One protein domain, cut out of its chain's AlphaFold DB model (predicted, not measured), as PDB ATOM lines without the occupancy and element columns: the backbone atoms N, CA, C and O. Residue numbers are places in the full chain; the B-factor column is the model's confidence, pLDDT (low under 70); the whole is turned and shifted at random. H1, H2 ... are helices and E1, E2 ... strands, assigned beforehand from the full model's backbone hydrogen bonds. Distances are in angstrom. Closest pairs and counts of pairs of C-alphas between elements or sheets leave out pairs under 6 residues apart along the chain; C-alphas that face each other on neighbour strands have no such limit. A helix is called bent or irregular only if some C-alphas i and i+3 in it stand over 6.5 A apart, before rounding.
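Overview. This is residues 69 to 168, 182 to 276 and 300 to 307 of the 569 residues of an uncharacterized protein of Saitoella complicata (strain BCRC 22490 / CBS 7301 / JCM 7358 / NBRC 10748 / NRRL Y-17804) (UniProt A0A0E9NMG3). Look for a strongly twisted parallel sheet of seven strands through the middle, with H3 covering one face near E1 and H6 and H9 covering the other. The long helix H10 starts over E6 at one end of the sheet and runs on past it; H1 packs on H3, and the tail after E3 leads out to the small helix H5, far from the mean of the C-alphas. The printed part has 203 residues with ten named helices and seven named strands, along the chain H1 H2 E1 H3 E2 H4 E3 H5 E4 H6 H7 E5 H8 H9 E6 H10 E7; the class is mixed, helices and strands. The sheet's order is E3 E2 E1 E4 E5 E6 E7. The whole is compact, with a radius of gyration of the C-alphas of 16.6 A and spans of 55 by 45 by 32 A.

Along the chain. Find C-alpha 69 at (45.454, -35.854, -1.155); from there H1 runs 15.4 A through residues 69 to 80. H2 is residues 85 to 90, E1 98 to 103 over 16.6 A, H3 109 to 120 over 15.9 A, E2 125 to 130 over 16.0 A, H4 140 to 143, E3 151 to 155 and H5 165 to 168. Past the first cut come E4, residues 184 to 187, H6, 190 to 196, H7, 198 to 206, E5, 216 to 221 over 15.6 A, H8, 224 to 227, H9, 233 to 243 over 16.2 A, and E6, 247 to 251. H10, residues 254 to 276, runs 33.0 A to C-alpha 276 at (2.949, -13.530, 11.555). E7, residues 303 to 306, ends at C-alpha 306, (26.876, -31.802, 0.524).

Arrangement. Start at edge strand E3, parallel to E2, with N 128 and O 153 2.8 A apart. Next, E2 and E1 have N 101 and O 127 at 2.8 A, E1 and E4 N 186 and O 100 at 2.8 A, E4 and E5 N 187 and O 218 at 2.8 A, E5 and E6 N 219 and O 248 at 2.8 A, and E6 and edge strand E7 N 251 and O 306 at 2.9 A. Strand-helix-strand units, parallel neighbour strands joined through helices, are E1, H3, E2; E2, H4, E3; E4, H6 H7, E5; and E5, H8 H9, E6, each with a right-handed crossover. There are three layers, with H6, H9 and H10 on one face and H3 on the other. H3 lies over E1 at a height of 9.1 A, along the strands. H9 is the hub, touching three helices; it is irregular, but only just: C-alphas 237 and 240 are 6.9 A apart. H9 touches H7 at a shallow tilt of 30 degrees, the same way, with closest C-alphas Ser 202 and Ala 237, 6.2 A. H1 touches H3 with residues 70 to 75 alone, closest C-alphas Ala 71 and Pro 114, 5.1 A. H10 touches H8 with residues 256 to 263 alone, closest C-alphas Ala 224 and Thr 256, 6.1 A. H4 only grazes the sheet, with residues 142 to 143; H2 and H5 touch no helix. Every O i to N i+4 pair is within hydrogen-bond range in H1, H2, H7 and H10; the figures are 7 of 8 in H3, 2 of 3 in H6 and 5 of 7 in H9, while H4, H5 and H8 are too short for such a pair.

Size, cuts and confidence. The two C-alphas farthest apart are those of Ser 140 and Glu 276, 55.6 A. Residues 169 to 181 are not printed, a gap of 17.7 A between C-alphas 168 and 182; residues 277 to 299 are not printed either, 22.6 A between C-alphas 276 and 300. Of the links that are printed whole, none is long. The mean pLDDT of the printed part is 76.7, and it is under 70 in residues 69 to 96, 132 to 138, 140, 161 to 168, 300 to 302 and 306 to 307.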
ATOM      1  N   LEU A  69      46.234 -34.875  -1.912       46.06
ATOM      2  CA  LEU A  69      45.454 -35.854  -1.155       46.06
ATOM      3  C   LEU A  69      44.093 -35.287  -0.739       46.06
ATOM      4  O   LEU A  69      43.096 -35.969  -0.914       46.06
ATOM      5  N   ALA A  70      44.015 -34.046  -0.258       48.25
ATOM      6  CA  ALA A  70      42.749 -33.394   0.080       48.25
ATOM      7  C   ALA A  70      41.850 -33.221  -1.156       48.25
ATOM      8  O   ALA A  70      40.658 -33.500  -1.086       48.25
ATOM      9  N   ALA A  71      42.436 -32.854  -2.297       47.66
ATOM     10  CA  ALA A  71      41.769 -32.756  -3.587       47.66
ATOM     11  C   ALA A  71      41.294 -34.117  -4.100       47.66
ATOM     12  O   ALA A  71      40.143 -34.252  -4.504       47.66
ATOM     13  N   PHE A  72      42.141 -35.141  -4.010       46.53
ATOM     14  CA  PHE A  72      41.784 -36.522  -4.309       46.53
ATOM     15  C   PHE A  72      40.647 -37.004  -3.404       46.53
ATOM     16  O   PHE A  72      39.684 -37.576  -3.899       46.53
ATOM     17  N   PHE A  73      40.695 -36.716  -2.102       48.78
ATOM     18  CA  PHE A  73      39.626 -37.047  -1.163       48.78
ATOM     19  C   PHE A  73      38.338 -36.284  -1.479       48.78
ATOM     20  O   PHE A  73      37.274 -36.889  -1.462       48.78
ATOM     21  N   PHE A  74      38.413 -34.999  -1.819       49.53
ATOM     22  CA  PHE A  74      37.258 -34.180  -2.189       49.53
ATOM     23  C   PHE A  74      36.603 -34.664  -3.493       49.53
ATOM     24  O   PHE A  74      35.391 -34.861  -3.531       49.53
ATOM     25  N   ILE A  75      37.396 -34.945  -4.534       50.22
ATOM     26  CA  ILE A  75      36.922 -35.496  -5.815       50.22
ATOM     27  C   ILE A  75      36.361 -36.905  -5.614       50.22
ATOM     28  O   ILE A  75      35.264 -37.204  -6.077       50.22
ATOM     29  N   THR A  76      37.055 -37.761  -4.865       46.31
ATOM     30  CA  THR A  76      36.568 -39.112  -4.553       46.31
ATOM     31  C   THR A  76      35.265 -39.030  -3.761       46.31
ATOM     32  O   THR A  76      34.333 -39.754  -4.061       46.31
ATOM     33  N   VAL A  77      35.116 -38.094  -2.824       48.62
ATOM     34  CA  VAL A  77      33.858 -37.856  -2.095       48.62
ATOM     35  C   VAL A  77      32.731 -37.384  -3.021       48.62
ATOM     36  O   VAL A  77      31.606 -37.876  -2.901       48.62
ATOM     37  N   LEU A  78      33.006 -36.480  -3.965       48.44
ATOM     38  CA  LEU A  78      32.025 -36.058  -4.971       48.44
ATOM     39  C   LEU A  78      31.590 -37.228  -5.868       48.44
ATOM     40  O   LEU A  78      30.415 -37.328  -6.213       48.44
ATOM     41  N   LEU A  79      32.510 -38.141  -6.189       44.69
ATOM     42  CA  LEU A  79      32.256 -39.301  -7.047       44.69
ATOM     43  C   LEU A  79      31.659 -40.515  -6.301       44.69
ATOM     44  O   LEU A  79      30.990 -41.336  -6.928       44.69
ATOM     45  N   TRP A  80      31.884 -40.653  -4.988       38.12
ATOM     46  CA  TRP A  80      31.571 -41.863  -4.200       38.12
ATOM     47  C   TRP A  80      30.464 -41.678  -3.148       38.12
ATOM     48  O   TRP A  80      30.011 -42.661  -2.568       38.12
ATOM     49  N   SER A  81      29.978 -40.454  -2.910       38.00
ATOM     50  CA  SER A  81      28.935 -40.137  -1.908       38.00
ATOM     51  C   SER A  81      27.533 -40.710  -2.189       38.00
ATOM     52  O   SER A  81      26.569 -40.331  -1.530       38.00
ATOM     53  N   GLY A  82      27.379 -41.653  -3.124       35.62
ATOM     54  CA  GLY A  82      26.122 -42.377  -3.347       35.62
ATOM     55  C   GLY A  82      24.970 -41.522  -3.885       35.62
ATOM     56  O   GLY A  82      23.897 -42.062  -4.154       35.62
ATOM     57  N   ALA A  83      25.183 -40.222  -4.116       38.66
ATOM     58  CA  ALA A  83      24.399 -39.495  -5.096       38.66
ATOM     59  C   ALA A  83      24.568 -40.264  -6.406       38.66
ATOM     60  O   ALA A  83      25.695 -40.461  -6.868       38.66
ATOM     61  N   SER A  84      23.468 -40.774  -6.964       37.59
ATOM     62  CA  SER A  84      23.516 -41.394  -8.283       37.59
ATOM     63  C   SER A  84      24.313 -40.451  -9.187       37.59
ATOM     64  O   SER A  84      24.020 -39.251  -9.178       37.59
ATOM     65  N   PRO A  85      25.305 -40.934  -9.957       40.75
ATOM     66  CA  PRO A  85      26.053 -40.102 -10.888       40.75
ATOM     67  C   PRO A  85      25.126 -39.215 -11.727       40.75
ATOM     68  O   PRO A  85      25.522 -38.121 -12.102       40.75
ATOM     69  N   SER A  86      23.865 -39.618 -11.948       42.59
ATOM     70  CA  SER A  86      22.814 -38.789 -12.548       42.59
ATOM     71  C   SER A  86      22.618 -37.405 -11.924       42.59
ATOM     72  O   SER A  86      22.341 -36.482 -12.682       42.59
ATOM     73  N   ASP A  87      22.771 -37.219 -10.613       44.94
ATOM     74  CA  ASP A  87      22.318 -36.011  -9.912       44.94
ATOM     75  C   ASP A  87      23.397 -34.923  -9.908       44.94
ATOM     76  O   ASP A  87      23.130 -33.802 -10.348       44.94
ATOM     77  N   ALA A  88      24.644 -35.275  -9.576       47.16
ATOM     78  CA  ALA A  88      25.807 -34.402  -9.774       47.16
ATOM     79  C   ALA A  88      26.098 -34.172 -11.272       47.16
ATOM     80  O   ALA A  88      26.452 -33.068 -11.686       47.16
ATOM     81  N   SER A  89      25.834 -35.171 -12.127       47.09
ATOM     82  CA  SER A  89      25.900 -34.968 -13.577       47.09
ATOM     83  C   SER A  89      24.775 -34.072 -14.096       47.09
ATOM     84  O   SER A  89      24.996 -33.313 -15.034       47.09
ATOM     85  N   SER A  90      23.555 -34.127 -13.543       49.75
ATOM     86  CA  SER A  90      22.439 -33.264 -13.985       49.75
ATOM     87  C   SER A  90      22.749 -31.782 -13.750       49.75
ATOM     88  O   SER A  90      22.396 -30.912 -14.554       49.75
ATOM     89  N   LEU A  91      23.519 -31.520 -12.693       51.03
ATOM     90  CA  LEU A  91      24.098 -30.234 -12.344       51.03
ATOM     91  C   LEU A  91      24.991 -29.658 -13.440       51.03
ATOM     92  O   LEU A  91      25.097 -28.435 -13.508       51.03
ATOM     93  N   LEU A  92      25.525 -30.477 -14.360       54.25
ATOM     94  CA  LEU A  92      26.486 -30.050 -15.386       54.25
ATOM     95  C   LEU A  92      26.161 -30.490 -16.838       54.25
ATOM     96  O   LEU A  92      26.637 -29.866 -17.775       54.25
ATOM     97  N   ARG A  93      25.236 -31.435 -17.062       51.38
ATOM     98  CA  ARG A  93      24.892 -32.035 -18.379       51.38
ATOM     99  C   ARG A  93      24.179 -31.147 -19.421       51.38
ATOM    100  O   ARG A  93      23.701 -31.682 -20.418       51.38
ATOM    101  N   SER A  94      24.094 -29.824 -19.256       48.12
ATOM    102  CA  SER A  94      23.611 -28.966 -20.357       48.12
ATOM    103  C   SER A  94      24.799 -28.378 -21.103       48.12
ATOM    104  O   SER A  94      25.662 -27.761 -20.490       48.12
ATOM    105  N   SER A  95      24.827 -28.575 -22.420       48.12
ATOM    106  CA  SER A  95      25.814 -28.023 -23.349       48.12
ATOM    107  C   SER A  95      26.127 -26.551 -23.036       48.12
ATOM    108  O   SER A  95      25.208 -25.735 -23.006       48.12
ATOM    109  N   SER A  96      27.413 -26.271 -22.791       55.72
ATOM    110  CA  SER A  96      28.035 -24.973 -22.472       55.72
ATOM    111  C   SER A  96      27.505 -24.259 -21.219       55.72
ATOM    112  O   SER A  96      26.845 -23.225 -21.321       55.72
ATOM    113  N   LYS A  97      27.820 -24.778 -20.027       80.81
ATOM    114  CA  LYS A  97      27.630 -24.030 -18.774       80.81
ATOM    115  C   LYS A  97      28.819 -23.120 -18.529       80.81
ATOM    116  O   LYS A  97      29.918 -23.615 -18.301       80.81
ATOM    117  N   ARG A  98      28.592 -21.812 -18.543       88.75
ATOM    118  CA  ARG A  98      29.608 -20.835 -18.144       88.75
ATOM    119  C   ARG A  98      29.691 -20.836 -16.629       88.75
ATOM    120  O   ARG A  98      28.702 -20.517 -15.958       88.75
ATOM    121  N   VAL A  99      30.838 -21.246 -16.105       91.75
ATOM    122  CA  VAL A  99      31.059 -21.343 -14.663       91.75
ATOM    123  C   VAL A  99      32.004 -20.239 -14.241       91.75
ATOM    124  O   VAL A  99      33.100 -20.110 -14.770       91.75
ATOM    125  N   VAL A 100      31.576 -19.447 -13.270       92.06
ATOM    126  CA  VAL A 100      32.424 -18.435 -12.653       92.06
ATOM    127  C   VAL A 100      32.771 -18.888 -11.258       92.06
ATOM    128  O   VAL A 100      31.884 -19.206 -10.474       92.06
ATOM    129  N   ILE A 101      34.056 -18.915 -10.947       91.75
ATOM    130  CA  ILE A 101      34.573 -19.269  -9.634       91.75
ATOM    131  C   ILE A 101      35.205 -18.017  -9.046       91.75
ATOM    132  O   ILE A 101      36.032 -17.377  -9.692       91.75
ATOM    133  N   THR A 102      34.843 -17.669  -7.818       91.06
ATOM    134  CA  THR A 102      35.506 -16.603  -7.071       91.06
ATOM    135  C   THR A 102      36.261 -17.193  -5.896       91.06
ATOM    136  O   THR A 102      35.725 -18.035  -5.173       91.06
ATOM    137  N   GLU A 103      37.484 -16.723  -5.683       88.19
ATOM    138  CA  GLU A 103      38.302 -17.047  -4.517       88.19
ATOM    139  C   GLU A 103      38.959 -15.749  -4.033       88.19
ATOM    140  O   GLU A 103      39.945 -15.253  -4.589       88.19
ATOM    141  N   SER A 104      38.337 -15.122  -3.035       82.06
ATOM    142  CA  SER A 104      38.801 -13.835  -2.503       82.06
ATOM    143  C   SER A 104      40.002 -13.959  -1.569       82.06
ATOM    144  O   SER A 104      40.676 -12.959  -1.305       82.06
ATOM    145  N   SER A 105      40.282 -15.147  -1.025       78.56
ATOM    146  CA  SER A 105      41.268 -15.274   0.044       78.56
ATOM    147  C   SER A 105      42.713 -15.379  -0.456       78.56
ATOM    148  O   SER A 105      43.614 -14.908   0.236       78.56
ATOM    149  N   GLY A 106      42.929 -15.933  -1.647       76.50
ATOM    150  CA  GLY A 106      44.226 -16.317  -2.205       76.50
ATOM    151  C   GLY A 106      44.798 -17.622  -1.630       76.50
ATOM    152  O   GLY A 106      45.914 -18.005  -1.998       76.50
ATOM    153  N   GLU A 107      44.097 -18.281  -0.700       77.94
ATOM    154  CA  GLU A 107      44.668 -19.331   0.156       77.94
ATOM    155  C   GLU A 107      44.095 -20.735  -0.075       77.94
ATOM    156  O   GLU A 107      44.805 -21.703   0.199       77.94
ATOM    157  N   ASN A 108      42.890 -20.879  -0.639       79.44
ATOM    158  CA  ASN A 108      42.195 -22.180  -0.735       79.44
ATOM    159  C   ASN A 108      42.551 -22.950  -2.007       79.44
ATOM    160  O   ASN A 108      41.701 -23.376  -2.794       79.44
ATOM    161  N   THR A 109      43.853 -23.105  -2.234       75.31
ATOM    162  CA  THR A 109      44.372 -23.781  -3.429       75.31
ATOM    163  C   THR A 109      43.980 -25.255  -3.510       75.31
ATOM    164  O   THR A 109      43.781 -25.796  -4.595       75.31
ATOM    165  N   ASP A 110      43.833 -25.868  -2.345       76.00
ATOM    166  CA  ASP A 110      43.376 -27.229  -2.094       76.00
ATOM    167  C   ASP A 110      41.898 -27.444  -2.433       76.00
ATOM    168  O   ASP A 110      41.501 -28.580  -2.666       76.00
ATOM    169  N   VAL A 111      41.107 -26.373  -2.525       81.69
ATOM    170  CA  VAL A 111      39.699 -26.421  -2.940       81.69
ATOM    171  C   VAL A 111      39.540 -26.024  -4.404       81.69
ATOM    172  O   VAL A 111      38.826 -26.688  -5.154       81.69
ATOM    173  N   ILE A 112      40.253 -24.990  -4.856       85.00
ATOM    174  CA  ILE A 112      40.174 -24.526  -6.247       85.00
ATOM    175  C   ILE A 112      40.713 -25.553  -7.235       85.00
ATOM    176  O   ILE A 112      40.086 -25.771  -8.265       85.00
ATOM    177  N   ALA A 113      41.849 -26.191  -6.949       85.75
ATOM    178  CA  ALA A 113      42.430 -27.162  -7.870       85.75
ATOM    179  C   ALA A 113      41.477 -28.333  -8.195       85.75
ATOM    180  O   ALA A 113      41.219 -28.563  -9.378       85.75
ATOM    181  N   PRO A 114      40.895 -29.036  -7.202       83.56
ATOM    182  CA  PRO A 114      39.921 -30.085  -7.485       83.56
ATOM    183  C   PRO A 114      38.623 -29.559  -8.097       83.56
ATOM    184  O   PRO A 114      38.047 -30.244  -8.939       83.56
ATOM    185  N   LEU A 115      38.167 -28.355  -7.727       84.88
ATOM    186  CA  LEU A 115      37.010 -27.732  -8.380       84.88
ATOM    187  C   LEU A 115      37.272 -27.490  -9.864       84.88
ATOM    188  O   LEU A 115      36.420 -27.821 -10.679       84.88
ATOM    189  N   LEU A 116      38.434 -26.942 -10.224       88.12
ATOM    190  CA  LEU A 116      38.811 -26.715 -11.616       88.12
ATOM    191  C   LEU A 116      38.904 -28.026 -12.381       88.12
ATOM    192  O   LEU A 116      38.336 -28.111 -13.460       88.12
ATOM    193  N   GLN A 117      39.557 -29.044 -11.820       86.81
ATOM    194  CA  GLN A 117      39.661 -30.348 -12.469       86.81
ATOM    195  C   GLN A 117      38.271 -30.948 -12.726       86.81
ATOM    196  O   GLN A 117      37.936 -31.276 -13.862       86.81
ATOM    197  N   TYR A 118      37.432 -31.011 -11.686       85.12
ATOM    198  CA  TYR A 118      36.078 -31.543 -11.795       85.12
ATOM    199  C   TYR A 118      35.224 -30.731 -12.772       85.12
ATOM    200  O   TYR A 118      34.564 -31.292 -13.640       85.12
ATOM    201  N   LEU A 119      35.234 -29.402 -12.671       86.12
ATOM    202  CA  LEU A 119      34.446 -28.552 -13.556       86.12
ATOM    203  C   LEU A 119      34.964 -28.629 -14.991       86.12
ATOM    204  O   LEU A 119      34.154 -28.755 -15.897       86.12
ATOM    205  N   GLY A 120      36.275 -28.642 -15.215       85.69
ATOM    206  CA  GLY A 120      36.868 -28.716 -16.549       85.69
ATOM    207  C   GLY A 120      36.437 -29.948 -17.342       85.69
ATOM    208  O   GLY A 120      36.255 -29.867 -18.553       85.69
ATOM    209  N   GLU A 121      36.198 -31.076 -16.673       86.31
ATOM    210  CA  GLU A 121      35.659 -32.290 -17.307       86.31
ATOM    211  C   GLU A 121      34.205 -32.132 -17.791       86.31
ATOM    212  O   GLU A 121      33.733 -32.897 -18.634       86.31
ATOM    213  N   HIS A 122      33.484 -31.138 -17.271       83.94
ATOM    214  CA  HIS A 122      32.038 -31.000 -17.427       83.94
ATOM    215  C   HIS A 122      31.589 -29.653 -18.020       83.94
ATOM    216  O   HIS A 122      30.431 -29.513 -18.423       83.94
ATOM    217  N   THR A 123      32.471 -28.658 -18.077       85.31
ATOM    218  CA  THR A 123      32.233 -27.348 -18.685       85.31
ATOM    219  C   THR A 123      33.379 -26.971 -19.613       85.31
ATOM    220  O   THR A 123      34.544 -27.257 -19.365       85.31
ATOM    221  N   SER A 124      33.012 -26.310 -20.710       85.19
ATOM    222  CA  SER A 124      33.944 -25.775 -21.691       85.19
ATOM    223  C   SER A 124      34.453 -24.376 -21.350       85.19
ATOM    224  O   SER A 124      35.395 -23.947 -21.997       85.19
ATOM    225  N   ASP A 125      33.828 -23.648 -20.415       90.69
ATOM    226  CA  ASP A 125      34.138 -22.236 -20.153       90.69
ATOM    227  C   ASP A 125      34.086 -21.909 -18.657       90.69
ATOM    228  O   ASP A 125      33.012 -21.864 -18.038       90.69
ATOM    229  N   ILE A 126      35.273 -21.702 -18.088       91.56
ATOM    230  CA  ILE A 126      35.484 -21.389 -16.680       91.56
ATOM    231  C   ILE A 126      36.180 -20.035 -16.572       91.56
ATOM    232  O   ILE A 126      37.296 -19.849 -17.058       91.56
ATOM    233  N   THR A 127      35.567 -19.111 -15.840       92.00
ATOM    234  CA  THR A 127      36.210 -17.858 -15.441       92.00
ATOM    235  C   THR A 127      36.527 -17.911 -13.957       92.00
ATOM    236  O   THR A 127      35.655 -18.153 -13.127       92.00
ATOM    237  N   LEU A 128      37.782 -17.677 -13.608       90.38
ATOM    238  CA  LEU A 128      38.280 -17.749 -12.247       90.38
ATOM    239  C   LEU A 128      38.741 -16.364 -11.792       90.38
ATOM    240  O   LEU A 128      39.749 -15.845 -12.268       90.38
ATOM    241  N   HIS A 129      38.014 -15.781 -10.843       88.81
ATOM    242  CA  HIS A 129      38.401 -14.547 -10.171       88.81
ATOM    243  C   HIS A 129      39.216 -14.882  -8.929       88.81
ATOM    244  O   HIS A 129      38.672 -15.297  -7.902       88.81
ATOM    245  N   LEU A 130      40.528 -14.696  -9.036       86.00
ATOM    246  CA  LEU A 130      41.491 -14.978  -7.978       86.00
ATOM    247  C   LEU A 130      42.074 -13.682  -7.458       86.00
ATOM    248  O   LEU A 130      42.585 -12.877  -8.234       86.00
ATOM    249  N   SER A 131      42.090 -13.517  -6.138       79.44
ATOM    250  CA  SER A 131      42.889 -12.462  -5.518       79.44
ATOM    251  C   SER A 131      44.345 -12.545  -5.981       79.44
ATOM    252  O   SER A 131      44.952 -13.612  -5.921       79.44
ATOM    253  N   SER A 132      44.913 -11.424  -6.447       60.50
ATOM    254  CA  SER A 132      46.280 -11.315  -7.001       60.50
ATOM    255  C   SER A 132      47.390 -11.815  -6.074       60.50
ATOM    256  O   SER A 132      48.510 -12.037  -6.526       60.50
ATOM    257  N   ALA A 133      47.089 -12.040  -4.796       55.25
ATOM    258  CA  ALA A 133      47.969 -12.709  -3.842       55.25
ATOM    259  C   ALA A 133      47.951 -14.248  -3.955       55.25
ATOM    260  O   ALA A 133      48.441 -14.936  -3.057       55.25
ATOM    261  N   SER A 134      47.368 -14.789  -5.028       57.97
ATOM    262  CA  SER A 134      47.269 -16.220  -5.270       57.97
ATOM    263  C   SER A 134      48.656 -16.867  -5.171       57.97
ATOM    264  O   SER A 134      49.626 -16.491  -5.835       57.97
ATOM    265  N   ARG A 135      48.764 -17.870  -4.299       63.44
ATOM    266  CA  ARG A 135      50.001 -18.640  -4.097       63.44
ATOM    267  C   ARG A 135      50.365 -19.509  -5.307       63.44
ATOM    268  O   ARG A 135      51.361 -20.231  -5.248       63.44
ATOM    269  N   PHE A 136      49.560 -19.478  -6.371       59.19
ATOM    270  CA  PHE A 136      49.668 -20.361  -7.530       59.19
ATOM    271  C   PHE A 136      50.865 -20.054  -8.435       59.19
ATOM    272  O   PHE A 136      51.187 -20.861  -9.304       59.19
ATOM    273  N   GLY A 137      51.588 -18.954  -8.196       62.50
ATOM    274  CA  GLY A 137      52.660 -18.544  -9.096       62.50
ATOM    275  C   GLY A 137      52.084 -18.165 -10.466       62.50
ATOM    276  O   GLY A 137      50.939 -17.722 -10.523       62.50
ATOM    277  N   PRO A 138      52.851 -18.272 -11.564       57.00
ATOM    278  CA  PRO A 138      52.339 -17.925 -12.886       57.00
ATOM    279  C   PRO A 138      51.116 -18.781 -13.242       57.00
ATOM    280  O   PRO A 138      51.081 -19.974 -12.939       57.00
ATOM    281  N   ASP A 139      50.160 -18.171 -13.942       70.12
ATOM    282  CA  ASP A 139      48.874 -18.732 -14.398       70.12
ATOM    283  C   ASP A 139      48.966 -20.149 -15.008       70.12
ATOM    284  O   ASP A 139      48.001 -20.915 -15.001       70.12
ATOM    285  N   SER A 140      50.151 -20.543 -15.485       67.62
ATOM    286  CA  SER A 140      50.442 -21.837 -16.103       67.62
ATOM    287  C   SER A 140      50.109 -23.061 -15.244       67.62
ATOM    288  O   SER A 140      49.738 -24.087 -15.812       67.62
ATOM    289  N   TYR A 141      50.203 -22.992 -13.908       79.88
ATOM    290  CA  TYR A 141      49.823 -24.136 -13.064       79.88
ATOM    291  C   TYR A 141      48.320 -24.419 -13.148       79.88
ATOM    292  O   TYR A 141      47.917 -25.563 -13.340       79.88
ATOM    293  N   LEU A 142      47.488 -23.382 -13.061       81.88
ATOM    294  CA  LEU A 142      46.033 -23.532 -13.084       81.88
ATOM    295  C   LEU A 142      45.535 -24.022 -14.446       81.88
ATOM    296  O   LEU A 142      44.666 -24.886 -14.499       81.88
ATOM    297  N   HIS A 143      46.148 -23.555 -15.537       81.62
ATOM    298  CA  HIS A 143      45.860 -24.067 -16.877       81.62
ATOM    299  C   HIS A 143      46.192 -25.558 -17.031       81.62
ATOM    300  O   HIS A 143      45.495 -26.255 -17.756       81.62
ATOM    301  N   SER A 144      47.214 -26.066 -16.330       82.38
ATOM    302  CA  SER A 144      47.573 -27.491 -16.396       82.38
ATOM    303  C   SER A 144      46.588 -28.425 -15.683       82.38
ATOM    304  O   SER A 144      46.658 -29.635 -15.876       82.38
ATOM    305  N   LEU A 145      45.679 -27.881 -14.864       82.75
ATOM    306  CA  LEU A 145      44.667 -28.662 -14.141       82.75
ATOM    307  C   LEU A 145      43.420 -28.956 -14.979       82.75
ATOM    308  O   LEU A 145      42.561 -29.717 -14.537       82.75
ATOM    309  N   LEU A 146      43.294 -28.334 -16.150       83.06
ATOM    310  CA  LEU A 146      42.109 -28.439 -16.985       83.06
ATOM    311  C   LEU A 146      42.345 -29.354 -18.182       83.06
ATOM    312  O   LEU A 146      43.446 -29.367 -18.736       83.06
ATOM    313  N   PRO A 147      41.313 -30.094 -18.620       82.81
ATOM    314  CA  PRO A 147      41.378 -30.789 -19.891       82.81
ATOM    315  C   PRO A 147      41.493 -29.776 -21.035       82.81
ATOM    316  O   PRO A 147      40.978 -28.661 -20.948       82.81
ATOM    317  N   GLU A 148      42.106 -30.189 -22.146       80.62
ATOM    318  CA  GLU A 148      42.312 -29.341 -23.336       80.62
ATOM    319  C   GLU A 148      41.005 -28.765 -23.916       80.62
ATOM    320  O   GLU A 148      41.022 -27.793 -24.669       80.62
ATOM    321  N   THR A 149      39.861 -29.358 -23.570       79.25
ATOM    322  CA  THR A 149      38.526 -28.945 -24.009       79.25
ATOM    323  C   THR A 149      37.938 -27.771 -23.228       79.25
ATOM    324  O   THR A 149      36.926 -27.221 -23.665       79.25
ATOM    325  N   ALA A 150      38.514 -27.406 -22.081       86.50
ATOM    326  CA  ALA A 150      38.016 -26.332 -21.231       86.50
ATOM    327  C   ALA A 150      38.861 -25.064 -21.389       86.50
ATOM    328  O   ALA A 150      40.089 -25.093 -21.291       86.50
ATOM    329  N   THR A 151      38.204 -23.923 -21.595       88.19
ATOM    330  CA  THR A 151      38.854 -22.615 -21.542       88.19
ATOM    331  C   THR A 151      38.842 -22.087 -20.117       88.19
ATOM    332  O   THR A 151      37.808 -22.087 -19.452       88.19
ATOM    333  N   LEU A 152      40.001 -21.614 -19.659       90.38
ATOM    334  CA  LEU A 152      40.147 -20.918 -18.385       90.38
ATOM    335  C   LEU A 152      40.486 -19.465 -18.627       90.38
ATOM    336  O   LEU A 152      41.520 -19.160 -19.222       90.38
ATOM    337  N   THR A 153      39.655 -18.583 -18.098       90.12
ATOM    338  CA  THR A 153      39.943 -17.155 -18.048       90.12
ATOM    339  C   THR A 153      40.232 -16.775 -16.604       90.12
ATOM    340  O   THR A 153      39.342 -16.831 -15.762       90.12
ATOM    341  N   ILE A 154      41.470 -16.389 -16.293       88.31
ATOM    342  CA  ILE A 154      41.836 -15.914 -14.952       88.31
ATOM    343  C   ILE A 154      41.707 -14.395 -14.918       88.31
ATOM    344  O   ILE A 154      42.190 -13.704 -15.814       88.31
ATOM    345  N   ARG A 155      41.044 -13.879 -13.883       87.44
ATOM    346  CA  ARG A 155      40.756 -12.453 -13.711       87.44
ATOM    347  C   ARG A 155      41.017 -11.978 -12.301       87.44
ATOM    348  O   ARG A 155      41.015 -12.758 -11.346       87.44
ATOM    349  N   GLN A 156      41.190 -10.669 -12.167       83.44
ATOM    350  CA  GLN A 156      41.266 -10.041 -10.856       83.44
ATOM    351  C   GLN A 156      39.888 -10.021 -10.167       83.44
ATOM    352  O   GLN A 156      38.852  -9.953 -10.838       83.44
ATOM    353  N   PRO A 157      39.831  -9.987  -8.823       78.69
ATOM    354  CA  PRO A 157      38.583  -9.818  -8.080       78.69
ATOM    355  C   PRO A 157      37.867  -8.520  -8.431       78.69
ATOM    356  O   PRO A 157      36.648  -8.481  -8.496       78.69
ATOM    357  N   SER A 158      38.617  -7.445  -8.683       78.38
ATOM    358  CA  SER A 158      38.052  -6.149  -9.071       78.38
ATOM    359  C   SER A 158      37.361  -6.182 -10.433       78.38
ATOM    360  O   SER A 158      36.535  -5.322 -10.716       78.38
ATOM    361  N   GLU A 159      37.702  -7.164 -11.270       79.69
ATOM    362  CA  GLU A 159      37.048  -7.426 -12.554       79.69
ATOM    363  C   GLU A 159      35.823  -8.329 -12.397       79.69
ATOM    364  O   GLU A 159      35.073  -8.496 -13.355       79.69
ATOM    365  N   PHE A 160      35.573  -8.877 -11.198       75.25
ATOM    366  CA  PHE A 160      34.275  -9.446 -10.837       75.25
ATOM    367  C   PHE A 160      33.281  -8.301 -10.635       75.25
ATOM    368  O   PHE A 160      32.746  -8.071  -9.557       75.25
ATOM    369  N   ALA A 161      33.069  -7.520 -11.681       68.38
ATOM    370  CA  ALA A 161      31.989  -6.578 -11.773       68.38
ATOM    371  C   ALA A 161      31.005  -7.220 -12.740       68.38
ATOM    372  O   ALA A 161      31.078  -6.995 -13.944       68.38
ATOM    373  N   TYR A 162      30.050  -7.996 -12.215       62.50
ATOM    374  CA  TYR A 162      28.775  -8.060 -12.915       62.50
ATOM    375  C   TYR A 162      28.229  -6.652 -12.833       62.50
ATOM    376  O   TYR A 162      27.594  -6.266 -11.850       62.50
ATOM    377  N   THR A 163      28.578  -5.843 -13.830       47.84
ATOM    378  CA  THR A 163      27.916  -4.583 -14.071       47.84
ATOM    379  C   THR A 163      26.479  -4.967 -14.320       47.84
ATOM    380  O   THR A 163      26.078  -5.288 -15.434       47.84
ATOM    381  N   SER A 164      25.694  -4.967 -13.243       47.22
ATOM    382  CA  SER A 164      24.274  -4.749 -13.348       47.22
ATOM    383  C   SER A 164      24.146  -3.605 -14.340       47.22
ATOM    384  O   SER A 164      24.822  -2.579 -14.218       47.22
ATOM    385  N   SER A 165      23.361  -3.812 -15.388       50.56
ATOM    386  CA  SER A 165      23.170  -2.823 -16.452       50.56
ATOM    387  C   SER A 165      22.880  -1.403 -15.919       50.56
ATOM    388  O   SER A 165      23.060  -0.422 -16.634       50.56
ATOM    389  N   ALA A 166      22.482  -1.267 -14.646       46.22
ATOM    390  CA  ALA A 166      22.384  -0.025 -13.886       46.22
ATOM    391  C   ALA A 166      23.727   0.701 -13.634       46.22
ATOM    392  O   ALA A 166      23.793   1.911 -13.855       46.22
ATOM    393  N   ALA A 167      24.798   0.018 -13.212       45.22
ATOM    394  CA  ALA A 167      26.101   0.643 -12.951       45.22
ATOM    395  C   ALA A 167      26.827   1.039 -14.251       45.22
ATOM    396  O   ALA A 167      27.376   2.139 -14.342       45.22
ATOM    397  N   ALA A 168      26.748   0.195 -15.287       50.81
ATOM    398  CA  ALA A 168      27.257   0.521 -16.621       50.81
ATOM    399  C   ALA A 168      26.488   1.697 -17.257       50.81
ATOM    400  O   ALA A 168      27.103   2.605 -17.823       50.81
ATOM    401  N   PRO A 182      26.658 -15.806 -15.631       88.06
ATOM    402  CA  PRO A 182      27.133 -17.175 -15.614       88.06
ATOM    403  C   PRO A 182      25.954 -18.115 -15.373       88.06
ATOM    404  O   PRO A 182      24.951 -17.732 -14.771       88.06
ATOM    405  N   ASP A 183      26.064 -19.360 -15.822       90.25
ATOM    406  CA  ASP A 183      25.076 -20.388 -15.482       90.25
ATOM    407  C   ASP A 183      25.296 -20.893 -14.053       90.25
ATOM    408  O   ASP A 183      24.367 -21.329 -13.374       90.25
ATOM    409  N   THR A 184      26.539 -20.845 -13.574       91.25
ATOM    410  CA  THR A 184      26.889 -21.219 -12.206       91.25
ATOM    411  C   THR A 184      27.926 -20.260 -11.646       91.25
ATOM    412  O   THR A 184      28.953 -20.021 -12.275       91.25
ATOM    413  N   LEU A 185      27.654 -19.725 -10.458       92.81
ATOM    414  CA  LEU A 185      28.594 -18.934  -9.673       92.81
ATOM    415  C   LEU A 185      29.038 -19.762  -8.467       92.81
ATOM    416  O   LEU A 185      28.207 -20.137  -7.646       92.81
ATOM    417  N   VAL A 186      30.331 -20.043  -8.357       92.69
ATOM    418  CA  VAL A 186      30.940 -20.792  -7.259       92.69
ATOM    419  C   VAL A 186      31.700 -19.824  -6.360       92.69
ATOM    420  O   VAL A 186      32.682 -19.220  -6.786       92.69
ATOM    421  N   LEU A 187      31.267 -19.701  -5.108       92.62
ATOM    422  CA  LEU A 187      31.982 -18.979  -4.061       92.62
ATOM    423  C   LEU A 187      32.787 -19.997  -3.257       92.62
ATOM    424  O   LEU A 187      32.229 -20.739  -2.446       92.62
ATOM    425  N   SER A 188      34.083 -20.082  -3.537       88.56
ATOM    426  CA  SER A 188      34.972 -21.095  -2.948       88.56
ATOM    427  C   SER A 188      35.275 -20.850  -1.466       88.56
ATOM    428  O   SER A 188      35.589 -21.790  -0.745       88.56
ATOM    429  N   THR A 189      35.114 -19.612  -0.998       86.50
ATOM    430  CA  THR A 189      35.046 -19.262   0.426       86.50
ATOM    431  C   THR A 189      33.860 -18.362   0.645       86.50
ATOM    432  O   THR A 189      34.007 -17.147   0.794       86.50
ATOM    433  N   CYS A 190      32.670 -18.956   0.625       85.31
ATOM    434  CA  CYS A 190      31.406 -18.230   0.607       85.31
ATOM    435  C   CYS A 190      31.362 -17.119   1.678       85.31
ATOM    436  O   CYS A 190      30.992 -15.988   1.381       85.31
ATOM    437  N   GLU A 191      31.865 -17.352   2.888       85.81
ATOM    438  CA  GLU A 191      31.821 -16.372   3.980       85.81
ATOM    439  C   GLU A 191      32.653 -15.109   3.715       85.81
ATOM    440  O   GLU A 191      32.247 -13.988   4.046       85.81
ATOM    441  N   LYS A 192      33.826 -15.287   3.102       85.12
ATOM    442  CA  LYS A 192      34.744 -14.195   2.757       85.12
ATOM    443  C   LYS A 192      34.389 -13.562   1.413       85.12
ATOM    444  O   LYS A 192      34.494 -12.347   1.239       85.12
ATOM    445  N   ASP A 193      33.918 -14.373   0.477       85.06
ATOM    446  CA  ASP A 193      33.483 -13.929  -0.840       85.06
ATOM    447  C   ASP A 193      32.241 -13.041  -0.719       85.06
ATOM    448  O   ASP A 193      32.178 -11.998  -1.362       85.06
ATOM    449  N   PHE A 194      31.302 -13.351   0.181       84.31
ATOM    450  CA  PHE A 194      30.144 -12.486   0.422       84.31
ATOM    451  C   PHE A 194      30.504 -11.122   0.998       84.31
ATOM    452  O   PHE A 194      29.861 -10.129   0.668       84.31
ATOM    453  N   THR A 195      31.525 -11.047   1.848       82.88
ATOM    454  CA  THR A 195      32.002  -9.759   2.363       82.88
ATOM    455  C   THR A 195      32.755  -8.981   1.285       82.88
ATOM    456  O   THR A 195      32.505  -7.787   1.107       82.88
ATOM    457  N   THR A 196      33.607  -9.660   0.516       83.44
ATOM    458  CA  THR A 196      34.438  -9.055  -0.539       83.44
ATOM    459  C   THR A 196      33.615  -8.577  -1.736       83.44
ATOM    460  O   THR A 196      33.804  -7.459  -2.211       83.44
ATOM    461  N   TYR A 197      32.669  -9.393  -2.195       81.19
ATOM    462  CA  TYR A 197      31.837  -9.149  -3.376       81.19
ATOM    463  C   TYR A 197      30.402  -8.760  -3.009       81.19
ATOM    464  O   TYR A 197      29.479  -8.952  -3.800       81.19
ATOM    465  N   SER A 198      30.204  -8.209  -1.809       81.75
ATOM    466  CA  SER A 198      28.883  -7.849  -1.279       81.75
ATOM    467  C   SER A 198      28.063  -6.995  -2.245       81.75
ATOM    468  O   SER A 198      26.881  -7.265  -2.428       81.75
ATOM    469  N   SER A 199      28.671  -6.009  -2.907       78.19
ATOM    470  CA  SER A 199      27.993  -5.142  -3.882       78.19
ATOM    471  C   SER A 199      27.477  -5.903  -5.107       78.19
ATOM    472  O   SER A 199      26.354  -5.680  -5.553       78.19
ATOM    473  N   VAL A 200      28.285  -6.822  -5.630       78.38
ATOM    474  CA  VAL A 200      27.972  -7.628  -6.815       78.38
ATOM    475  C   VAL A 200      26.898  -8.650  -6.479       78.38
ATOM    476  O   VAL A 200      25.905  -8.768  -7.190       78.38
ATOM    477  N   LEU A 201      27.066  -9.346  -5.356       82.06
ATOM    478  CA  LEU A 201      26.113 -10.344  -4.891       82.06
ATOM    479  C   LEU A 201      24.778  -9.693  -4.532       82.06
ATOM    480  O   LEU A 201      23.747 -10.217  -4.931       82.06
ATOM    481  N   SER A 202      24.783  -8.507  -3.911       79.94
ATOM    482  CA  SER A 202      23.556  -7.735  -3.660       79.94
ATOM    483  C   SER A 202      22.847  -7.366  -4.963       79.94
ATOM    484  O   SER A 202      21.636  -7.514  -5.057       79.94
ATOM    485  N   ALA A 203      23.588  -6.978  -6.008       75.12
ATOM    486  CA  ALA A 203      22.994  -6.698  -7.313       75.12
ATOM    487  C   ALA A 203      22.371  -7.947  -7.969       75.12
ATOM    488  O   ALA A 203      21.342  -7.839  -8.634       75.12
ATOM    489  N   LEU A 204      22.962  -9.133  -7.771       80.00
ATOM    490  CA  LEU A 204      22.361 -10.403  -8.205       80.00
ATOM    491  C   LEU A 204      21.115 -10.754  -7.378       80.00
ATOM    492  O   LEU A 204      20.155 -11.307  -7.916       80.00
ATOM    493  N   THR A 205      21.125 -10.421  -6.089       78.25
ATOM    494  CA  THR A 205      20.022 -10.647  -5.153       78.25
ATOM    495  C   THR A 205      18.813  -9.764  -5.471       78.25
ATOM    496  O   THR A 205      17.696 -10.277  -5.562       78.25
ATOM    497  N   ASP A 206      19.033  -8.467  -5.704       77.50
ATOM    498  CA  ASP A 206      17.983  -7.487  -6.020       77.50
ATOM    499  C   ASP A 206      17.217  -7.846  -7.301       77.50
ATOM    500  O   ASP A 206      16.043  -7.503  -7.459       77.50
ATOM    501  N   ASP A 207      17.871  -8.570  -8.210       77.06
ATOM    502  CA  ASP A 207      17.337  -8.916  -9.521       77.06
ATOM    503  C   ASP A 207      17.328 -10.427  -9.781       77.06
ATOM    504  O   ASP A 207      17.448 -10.894 -10.919       77.06
ATOM    505  N   ILE A 208      17.134 -11.224  -8.725       82.38
ATOM    506  CA  ILE A 208      17.128 -12.692  -8.813       82.38
ATOM    507  C   ILE A 208      16.109 -13.223  -9.840       82.38
ATOM    508  O   ILE A 208      16.274 -14.306 -10.405       82.38
ATOM    509  N   THR A 209      15.060 -12.445 -10.128       80.62
ATOM    510  CA  THR A 209      14.045 -12.768 -11.144       80.62
ATOM    511  C   THR A 209      14.554 -12.656 -12.582       80.62
ATOM    512  O   THR A 209      14.032 -13.355 -13.453       80.62
ATOM    513  N   ARG A 210      15.578 -11.830 -12.839       81.38
ATOM    514  CA  ARG A 210      16.227 -11.696 -14.154       81.38
ATOM    515  C   ARG A 210      17.359 -12.683 -14.374       81.38
ATOM    516  O   ARG A 210      17.760 -12.886 -15.519       81.38
ATOM    517  N   LEU A 211      17.852 -13.320 -13.315       84.19
ATOM    518  CA  LEU A 211      18.814 -14.402 -13.461       84.19
ATOM    519  C   LEU A 211      18.198 -15.556 -14.270       84.19
ATOM    520  O   LEU A 211      17.039 -15.920 -14.012       84.19
ATOM    521  N   PRO A 212      18.965 -16.174 -15.191       84.94
ATOM    522  CA  PRO A 212      18.527 -17.346 -15.941       84.94
ATOM    523  C   PRO A 212      17.895 -18.401 -15.029       84.94
ATOM    524  O   PRO A 212      18.323 -18.596 -13.892       84.94
ATOM    525  N   ARG A 213      16.866 -19.110 -15.509       85.88
ATOM    526  CA  ARG A 213      16.174 -20.131 -14.693       85.88
ATOM    527  C   ARG A 213      17.109 -21.241 -14.208       85.88
ATOM    528  O   ARG A 213      16.839 -21.846 -13.179       85.88
ATOM    529  N   ASN A 214      18.166 -21.505 -14.965       87.31
ATOM    530  CA  ASN A 214      19.205 -22.486 -14.683       87.31
ATOM    531  C   ASN A 214      20.379 -21.922 -13.864       87.31
ATOM    532  O   ASN A 214      21.310 -22.678 -13.606       87.31
ATOM    533  N   PHE A 215      20.344 -20.644 -13.466       90.69
ATOM    534  CA  PHE A 215      21.375 -20.052 -12.618       90.69
ATOM    535  C   PHE A 215      21.467 -20.795 -11.285       90.69
ATOM    536  O   PHE A 215      20.454 -20.972 -10.596       90.69
ATOM    537  N   LYS A 216      22.689 -21.160 -10.897       91.31
ATOM    538  CA  LYS A 216      22.995 -21.751  -9.593       91.31
ATOM    539  C   LYS A 216      24.123 -21.010  -8.885       91.31
ATOM    540  O   LYS A 216      25.146 -20.702  -9.486       91.31
ATOM    541  N   LEU A 217      23.944 -20.783  -7.592       92.56
ATOM    542  CA  LEU A 217      24.971 -20.332  -6.666       92.56
ATOM    543  C   LEU A 217      25.486 -21.541  -5.883       92.56
ATOM    544  O   LEU A 217      24.728 -22.170  -5.152       92.56
ATOM    545  N   VAL A 218      26.765 -21.865  -6.005       92.94
ATOM    546  CA  VAL A 218      27.416 -22.894  -5.190       92.94
ATOM    547  C   VAL A 218      28.246 -22.186  -4.130       92.94
ATOM    548  O   VAL A 218      29.162 -21.436  -4.454       92.94
ATOM    549  N   CYS A 219      27.928 -22.415  -2.863       92.56
ATOM    550  CA  CYS A 219      28.657 -21.876  -1.725       92.56
ATOM    551  C   CYS A 219      29.487 -22.970  -1.076       92.56
ATOM    552  O   CYS A 219      28.943 -23.854  -0.415       92.56
ATOM    553  N   VAL A 220      30.804 -22.885  -1.237       91.56
ATOM    554  CA  VAL A 220      31.740 -23.719  -0.492       91.56
ATOM    555  C   VAL A 220      32.016 -23.040   0.844       91.56
ATOM    556  O   VAL A 220      32.468 -21.895   0.901       91.56
ATOM    557  N   VAL A 221      31.667 -23.741   1.918       90.12
ATOM    558  CA  VAL A 221      31.739 -23.248   3.293       90.12
ATOM    559  C   VAL A 221      32.962 -23.840   3.970       90.12
ATOM    560  O   VAL A 221      33.040 -25.055   4.197       90.12
ATOM    561  N   HIS A 222      33.883 -22.958   4.340       84.50
ATOM    562  CA  HIS A 222      35.079 -23.304   5.101       84.50
ATOM    563  C   HIS A 222      34.882 -23.110   6.608       84.50
ATOM    564  O   HIS A 222      35.356 -23.935   7.390       84.50
ATOM    565  N   ASP A 223      34.170 -22.057   7.024       82.56
ATOM    566  CA  ASP A 223      33.941 -21.735   8.435       82.56
ATOM    567  C   ASP A 223      32.485 -21.329   8.690       82.56
ATOM    568  O   ASP A 223      32.017 -20.242   8.351       82.56
ATOM    569  N   ALA A 224      31.769 -22.201   9.393       85.12
ATOM    570  CA  ALA A 224      30.370 -22.002   9.740       85.12
ATOM    571  C   ALA A 224      30.137 -20.861  10.754       85.12
ATOM    572  O   ALA A 224      29.011 -20.383  10.886       85.12
ATOM    573  N   ASN A 225      31.157 -20.389  11.477       81.75
ATOM    574  CA  ASN A 225      30.970 -19.442  12.584       81.75
ATOM    575  C   ASN A 225      30.312 -18.121  12.153       81.75
ATOM    576  O   ASN A 225      29.531 -17.543  12.911       81.75
ATOM    577  N   LEU A 226      30.580 -17.665  10.926       80.81
ATOM    578  CA  LEU A 226      30.028 -16.419  10.383       80.81
ATOM    579  C   LEU A 226      28.536 -16.509  10.019       80.81
ATOM    580  O   LEU A 226      27.900 -15.486   9.774       80.81
ATOM    581  N   TRP A 227      27.962 -17.711  10.039       84.56
ATOM    582  CA  TRP A 227      26.584 -17.966   9.631       84.56
ATOM    583  C   TRP A 227      25.581 -17.832  10.778       84.56
ATOM    584  O   TRP A 227      24.390 -17.683  10.546       84.56
ATOM    585  N   ARG A 228      26.032 -17.837  12.034       82.94
ATOM    586  CA  ARG A 228      25.147 -17.984  13.202       82.94
ATOM    587  C   ARG A 228      24.089 -16.886  13.370       82.94
ATOM    588  O   ARG A 228      23.117 -17.083  14.086       82.94
ATOM    589  N   HIS A 229      24.281 -15.717  12.768       77.12
ATOM    590  CA  HIS A 229      23.394 -14.574  12.962       77.12
ATOM    591  C   HIS A 229      22.517 -14.346  11.729       77.12
ATOM    592  O   HIS A 229      23.026 -14.055  10.648       77.12
ATOM    593  N   ALA A 230      21.195 -14.412  11.903       70.50
ATOM    594  CA  ALA A 230      20.212 -14.132  10.851       70.50
ATOM    595  C   ALA A 230      20.261 -12.689  10.328       70.50
ATOM    596  O   ALA A 230      19.912 -12.422   9.181       70.50
ATOM    597  N   SER A 231      20.734 -11.760  11.161       72.06
ATOM    598  CA  SER A 231      21.012 -10.370  10.793       72.06
ATOM    599  C   SER A 231      22.401 -10.172  10.178       72.06
ATOM    600  O   SER A 231      22.790  -9.036   9.898       72.06
ATOM    601  N   SER A 232      23.174 -11.245   9.976       80.31
ATOM    602  CA  SER A 232      24.455 -11.127   9.287       80.31
ATOM    603  C   SER A 232      24.227 -10.665   7.841       80.31
ATOM    604  O   SER A 232      23.263 -11.088   7.195       80.31
ATOM    605  N   PRO A 233      25.121  -9.827   7.288       78.31
ATOM    606  CA  PRO A 233      25.081  -9.462   5.871       78.31
ATOM    607  C   PRO A 233      25.042 -10.684   4.941       78.31
ATOM    608  O   PRO A 233      24.391 -10.652   3.903       78.31
ATOM    609  N   LEU A 234      25.686 -11.778   5.359       82.62
ATOM    610  CA  LEU A 234      25.693 -13.064   4.671       82.62
ATOM    611  C   LEU A 234      24.289 -13.678   4.584       82.62
ATOM    612  O   LEU A 234      23.838 -14.035   3.498       82.62
ATOM    613  N   ALA A 235      23.585 -13.756   5.717       83.94
ATOM    614  CA  ALA A 235      22.223 -14.275   5.777       83.94
ATOM    615  C   ALA A 235      21.280 -13.473   4.874       83.94
ATOM    616  O   ALA A 235      20.551 -14.050   4.067       83.94
ATOM    617  N   MET A 236      21.337 -12.141   4.954       83.38
ATOM    618  CA  MET A 236      20.500 -11.268   4.125       83.38
ATOM    619  C   MET A 236      20.766 -11.457   2.628       83.38
ATOM    620  O   MET A 236      19.822 -11.493   1.841       83.38
ATOM    621  N   ALA A 237      22.030 -11.623   2.235       84.38
ATOM    622  CA  ALA A 237      22.392 -11.807   0.837       84.38
ATOM    623  C   ALA A 237      21.988 -13.191   0.292       84.38
ATOM    624  O   ALA A 237      21.603 -13.298  -0.872       84.38
ATOM    625  N   LEU A 238      22.035 -14.240   1.125       88.81
ATOM    626  CA  LEU A 238      21.738 -15.620   0.727       88.81
ATOM    627  C   LEU A 238      20.263 -16.001   0.780       88.81
ATOM    628  O   LEU A 238      19.834 -16.840  -0.018       88.81
ATOM    629  N   LYS A 239      19.483 -15.404   1.688       88.94
ATOM    630  CA  LYS A 239      18.051 -15.702   1.858       88.94
ATOM    631  C   LYS A 239      17.282 -15.732   0.528       88.94
ATOM    632  O   LYS A 239      16.542 -16.692   0.313       88.94
ATOM    633  N   PRO A 240      17.480 -14.789  -0.415       88.56
ATOM    634  CA  PRO A 240      16.758 -14.834  -1.687       88.56
ATOM    635  C   PRO A 240      17.159 -16.015  -2.576       88.56
ATOM    636  O   PRO A 240      16.292 -16.616  -3.209       88.56
ATOM    637  N   PHE A 241      18.435 -16.419  -2.582       90.81
ATOM    638  CA  PHE A 241      18.876 -17.617  -3.309       90.81
ATOM    639  C   PHE A 241      18.330 -18.904  -2.688       90.81
ATOM    640  O   PHE A 241      17.920 -19.803  -3.428       90.81
ATOM    641  N   ILE A 242      18.267 -18.972  -1.354       90.25
ATOM    642  CA  ILE A 242      17.641 -20.075  -0.610       90.25
ATOM    643  C   ILE A 242      16.154 -20.170  -0.966       90.25
ATOM    644  O   ILE A 242      15.697 -21.214  -1.437       90.25
ATOM    645  N   GLY A 243      15.414 -19.066  -0.837       88.56
ATOM    646  CA  GLY A 243      13.983 -19.015  -1.148       88.56
ATOM    647  C   GLY A 243      13.675 -19.359  -2.610       88.56
ATOM    648  O   GLY A 243      12.674 -20.015  -2.899       88.56
ATOM    649  N   ALA A 244      14.564 -18.989  -3.536       88.88
ATOM    650  CA  ALA A 244      14.447 -19.322  -4.955       88.88
ATOM    651  C   ALA A 244      14.927 -20.741  -5.316       88.88
ATOM    652  O   ALA A 244      14.807 -21.131  -6.480       88.88
ATOM    653  N   ARG A 245      15.463 -21.512  -4.358       90.38
ATOM    654  CA  ARG A 245      16.082 -22.833  -4.582       90.38
ATOM    655  C   ARG A 245      17.233 -22.804  -5.591       90.38
ATOM    656  O   ARG A 245      17.375 -23.705  -6.418       90.38
ATOM    657  N   ARG A 246      18.023 -21.732  -5.553       91.12
ATOM    658  CA  ARG A 246      19.155 -21.489  -6.462       91.12
ATOM    659  C   ARG A 246      20.502 -21.532  -5.754       91.12
ATOM    660  O   ARG A 246      21.481 -21.104  -6.351       91.12
ATOM    661  N   VAL A 247      20.561 -22.025  -4.516       92.00
ATOM    662  CA  VAL A 247      21.814 -22.199  -3.778       92.00
ATOM    663  C   VAL A 247      22.071 -23.657  -3.432       92.00
ATOM    664  O   VAL A 247      21.165 -24.410  -3.074       92.00
ATOM    665  N   GLU A 248      23.334 -24.034  -3.511       91.62
ATOM    666  CA  GLU A 248      23.859 -25.328  -3.118       91.62
ATOM    667  C   GLU A 248      25.011 -25.099  -2.150       91.62
ATOM    668  O   GLU A 248      25.903 -24.294  -2.425       91.62
ATOM    669  N   MET A 249      24.968 -25.752  -0.990       91.56
ATOM    670  CA  MET A 249      25.980 -25.577   0.046       91.56
ATOM    671  C   MET A 249      26.871 -26.808   0.105       91.56
ATOM    672  O   MET A 249      26.410 -27.925   0.353       91.56
ATOM    673  N   VAL A 250      28.161 -26.582  -0.110       90.38
ATOM    674  CA  VAL A 250      29.198 -27.605  -0.066       90.38
ATOM    675  C   VAL A 250      30.011 -27.383   1.197       90.38
ATOM    676  O   VAL A 250      30.618 -26.327   1.369       90.38
ATOM    677  N   THR A 251      30.021 -28.362   2.098       89.69
ATOM    678  CA  THR A 251      30.778 -28.286   3.348       89.69
ATOM    679  C   THR A 251      31.868 -29.347   3.380       89.69
ATOM    680  O   THR A 251      31.717 -30.459   2.878       89.69
ATOM    681  N   LEU A 252      32.980 -29.025   4.041       82.19
ATOM    682  CA  LEU A 252      34.091 -29.968   4.208       82.19
ATOM    683  C   LEU A 252      33.834 -31.019   5.303       82.19
ATOM    684  O   LEU A 252      34.594 -31.974   5.433       82.19
ATOM    685  N   SER A 253      32.779 -30.858   6.113       84.12
ATOM    686  CA  SER A 253      32.453 -31.798   7.188       84.12
ATOM    687  C   SER A 253      30.943 -31.950   7.435       84.12
ATOM    688  O   SER A 253      30.194 -30.974   7.279       84.12
ATOM    689  N   PRO A 254      30.485 -33.134   7.897       87.00
ATOM    690  CA  PRO A 254      29.107 -33.356   8.352       87.00
ATOM    691  C   PRO A 254      28.671 -32.440   9.484       87.00
ATOM    692  O   PRO A 254      27.531 -31.988   9.499       87.00
ATOM    693  N   HIS A 255      29.573 -32.142  10.421       87.50
ATOM    694  CA  HIS A 255      29.271 -31.243  11.530       87.50
ATOM    695  C   HIS A 255      28.961 -29.828  11.022       87.50
ATOM    696  O   HIS A 255      27.984 -29.222  11.455       87.50
ATOM    697  N   THR A 256      29.741 -29.328  10.057       87.94
ATOM    698  CA  THR A 256      29.481 -28.036   9.406       87.94
ATOM    699  C   THR A 256      28.126 -28.038   8.700       87.94
ATOM    700  O   THR A 256      27.363 -27.094   8.874       87.94
ATOM    701  N   ALA A 257      27.779 -29.099   7.963       90.19
ATOM    702  CA  ALA A 257      26.471 -29.186   7.307       90.19
ATOM    703  C   ALA A 257      25.311 -29.232   8.307       90.19
ATOM    704  O   ALA A 257      24.329 -28.519   8.128       90.19
ATOM    705  N   ALA A 258      25.429 -30.019   9.380       89.06
ATOM    706  CA  ALA A 258      24.406 -30.083  10.421       89.06
ATOM    707  C   ALA A 258      24.210 -28.719  11.103       89.06
ATOM    708  O   ALA A 258      23.078 -28.266  11.281       89.06
ATOM    709  N   PHE A 259      25.311 -28.034  11.424       90.69
ATOM    710  CA  PHE A 259      25.270 -26.688  11.981       90.69
ATOM    711  C   PHE A 259      24.595 -25.702  11.022       90.69
ATOM    712  O   PHE A 259      23.660 -25.009  11.420       90.69
ATOM    713  N   LEU A 260      25.009 -25.661   9.754       90.38
ATOM    714  CA  LEU A 260      24.421 -24.744   8.782       90.38
ATOM    715  C   LEU A 260      22.945 -25.043   8.518       90.38
ATOM    716  O   LEU A 260      22.158 -24.111   8.384       90.38
ATOM    717  N   SER A 261      22.548 -26.318   8.513       90.88
ATOM    718  CA  SER A 261      21.136 -26.694   8.429       90.88
ATOM    719  C   SER A 261      20.339 -26.074   9.574       90.88
ATOM    720  O   SER A 261      19.315 -25.446   9.318       90.88
ATOM    721  N   SER A 262      20.836 -26.176  10.815       91.94
ATOM    722  CA  SER A 262      20.161 -25.579  11.975       91.94
ATOM    723  C   SER A 262      20.092 -24.050  11.897       91.94
ATOM    724  O   SER A 262      19.071 -23.457  12.223       91.94
ATOM    725  N   VAL A 263      21.140 -23.410  11.381       90.06
ATOM    726  CA  VAL A 263      21.177 -21.957  11.185       90.06
ATOM    727  C   VAL A 263      20.148 -21.515  10.144       90.06
ATOM    728  O   VAL A 263      19.416 -20.553  10.366       90.06
ATOM    729  N   VAL A 264      20.042 -22.223   9.016       88.50
ATOM    730  CA  VAL A 264      19.026 -21.912   8.001       88.50
ATOM    731  C   VAL A 264      17.615 -22.174   8.545       88.50
ATOM    732  O   VAL A 264      16.694 -21.414   8.248       88.50
ATOM    733  N   ASP A 265      17.414 -23.229   9.343       89.44
ATOM    734  CA  ASP A 265      16.142 -23.464  10.045       89.44
ATOM    735  C   ASP A 265      15.755 -22.264  10.923       89.44
ATOM    736  O   ASP A 265      14.602 -21.826  10.895       89.44
ATOM    737  N   GLU A 266      16.712 -21.713  11.670       89.62
ATOM    738  CA  GLU A 266      16.508 -20.527  12.506       89.62
ATOM    739  C   GLU A 266      16.143 -19.297  11.668       89.62
ATOM    740  O   GLU A 266      15.179 -18.603  11.995       89.62
ATOM    741  N   TRP A 267      16.843 -19.061  10.554       88.12
ATOM    742  CA  TRP A 267      16.574 -17.934   9.657       88.12
ATOM    743  C   TRP A 267      15.147 -17.951   9.100       88.12
ATOM    744  O   TRP A 267      14.468 -16.924   9.118       88.12
ATOM    745  N   GLU A 268      14.685 -19.110   8.630       86.06
ATOM    746  CA  GLU A 268      13.325 -19.261   8.107       86.06
ATOM    747  C   GLU A 268      12.270 -19.142   9.216       86.06
ATOM    748  O   GLU A 268      11.202 -18.564   9.002       86.06
ATOM    749  N   ALA A 269      12.559 -19.654  10.416       88.88
ATOM    750  CA  ALA A 269      11.658 -19.527  11.556       88.88
ATOM    751  C   ALA A 269      11.499 -18.065  12.008       88.88
ATOM    752  O   ALA A 269      10.412 -17.669  12.434       88.88
ATOM    753  N   GLU A 270      12.558 -17.261  11.931       87.44
ATOM    754  CA  GLU A 270      12.492 -15.820  12.185       87.44
ATOM    755  C   GLU A 270      11.667 -15.084  11.126       87.44
ATOM    756  O   GLU A 270      10.826 -14.260  11.489       87.44
ATOM    757  N   ASP A 271      11.835 -15.423   9.844       84.69
ATOM    758  CA  ASP A 271      11.049 -14.828   8.755       84.69
ATOM    759  C   ASP A 271       9.556 -15.167   8.892       84.69
ATOM    760  O   ASP A 271       8.700 -14.291   8.737       84.69
ATOM    761  N   ALA A 272       9.231 -16.408   9.270       88.12
ATOM    762  CA  ALA A 272       7.858 -16.823   9.553       88.12
ATOM    763  C   ALA A 272       7.247 -16.028  10.720       88.12
ATOM    764  O   ALA A 272       6.138 -15.504  10.600       88.12
ATOM    765  N   LYS A 273       7.989 -15.856  11.823       90.44
ATOM    766  CA  LYS A 273       7.543 -15.042  12.970       90.44
ATOM    767  C   LYS A 273       7.358 -13.571  12.601       90.44
ATOM    768  O   LYS A 273       6.409 -12.944  13.069       90.44
ATOM    769  N   ALA A 274       8.251 -13.009  11.786       86.88
ATOM    770  CA  ALA A 274       8.146 -11.628  11.321       86.88
ATOM    771  C   ALA A 274       6.904 -11.427  10.437       86.88
ATOM    772  O   ALA A 274       6.210 -10.415  10.572       86.88
ATOM    773  N   LEU A 275       6.583 -12.409   9.589       88.25
ATOM    774  CA  LEU A 275       5.375 -12.404   8.768       88.25
ATOM    775  C   LEU A 275       4.104 -12.490   9.632       88.25
ATOM    776  O   LEU A 275       3.193 -11.677   9.465       88.25
ATOM    777  N   GLU A 276       4.064 -13.404  10.604       91.19
ATOM    778  CA  GLU A 276       2.949 -13.530  11.555       91.19
ATOM    779  C   GLU A 276       2.738 -12.232  12.351       91.19
ATOM    780  O   GLU A 276       1.619 -11.722  12.416       91.19
ATOM    781  N   ARG A 300      16.631 -30.856   2.159       52.91
ATOM    782  CA  ARG A 300      15.631 -29.829   2.443       52.91
ATOM    783  C   ARG A 300      15.122 -29.273   1.108       52.91
ATOM    784  O   ARG A 300      15.923 -29.096   0.189       52.91
ATOM    785  N   PRO A 301      13.819 -28.985   0.943       47.72
ATOM    786  CA  PRO A 301      13.299 -28.443  -0.310       47.72
ATOM    787  C   PRO A 301      13.866 -27.046  -0.631       47.72
ATOM    788  O   PRO A 301      13.253 -26.038  -0.302       47.72
ATOM    789  N   GLY A 302      15.007 -26.976  -1.319       55.97
ATOM    790  CA  GLY A 302      15.612 -25.719  -1.773       55.97
ATOM    791  C   GLY A 302      17.081 -25.512  -1.442       55.97
ATOM    792  O   GLY A 302      17.693 -24.634  -2.042       55.97
ATOM    793  N   ILE A 303      17.651 -26.337  -0.563       71.31
ATOM    794  CA  ILE A 303      19.093 -26.377  -0.318       71.31
ATOM    795  C   ILE A 303      19.546 -27.820  -0.445       71.31
ATOM    796  O   ILE A 303      19.031 -28.711   0.235       71.31
ATOM    797  N   GLN A 304      20.514 -28.038  -1.324       70.75
ATOM    798  CA  GLN A 304      21.260 -29.283  -1.364       70.75
ATOM    799  C   GLN A 304      22.485 -29.118  -0.469       70.75
ATOM    800  O   GLN A 304      23.306 -28.226  -0.688       70.75
ATOM    801  N   TRP A 305      22.546 -29.948   0.572       72.19
ATOM    802  CA  TRP A 305      23.672 -30.031   1.488       72.19
ATOM    803  C   TRP A 305      24.590 -31.154   1.045       72.19
ATOM    804  O   TRP A 305      24.178 -32.317   1.008       72.19
ATOM    805  N   TRP A 306      25.842 -30.814   0.783       61.78
ATOM    806  CA  TRP A 306      26.876 -31.802   0.524       61.78
ATOM    807  C   TRP A 306      27.830 -31.827   1.698       61.78
ATOM    808  O   TRP A 306      28.557 -30.866   1.936       61.78
ATOM    809  N   ALA A 307      27.812 -32.942   2.423       45.59
ATOM    810  CA  ALA A 307      28.824 -33.265   3.405       45.59
ATOM    811  C   ALA A 307      29.291 -34.708   3.204       45.59
ATOM    812  O   ALA A 307      28.449 -35.592   3.021       45.59
TER     813      ALA A 307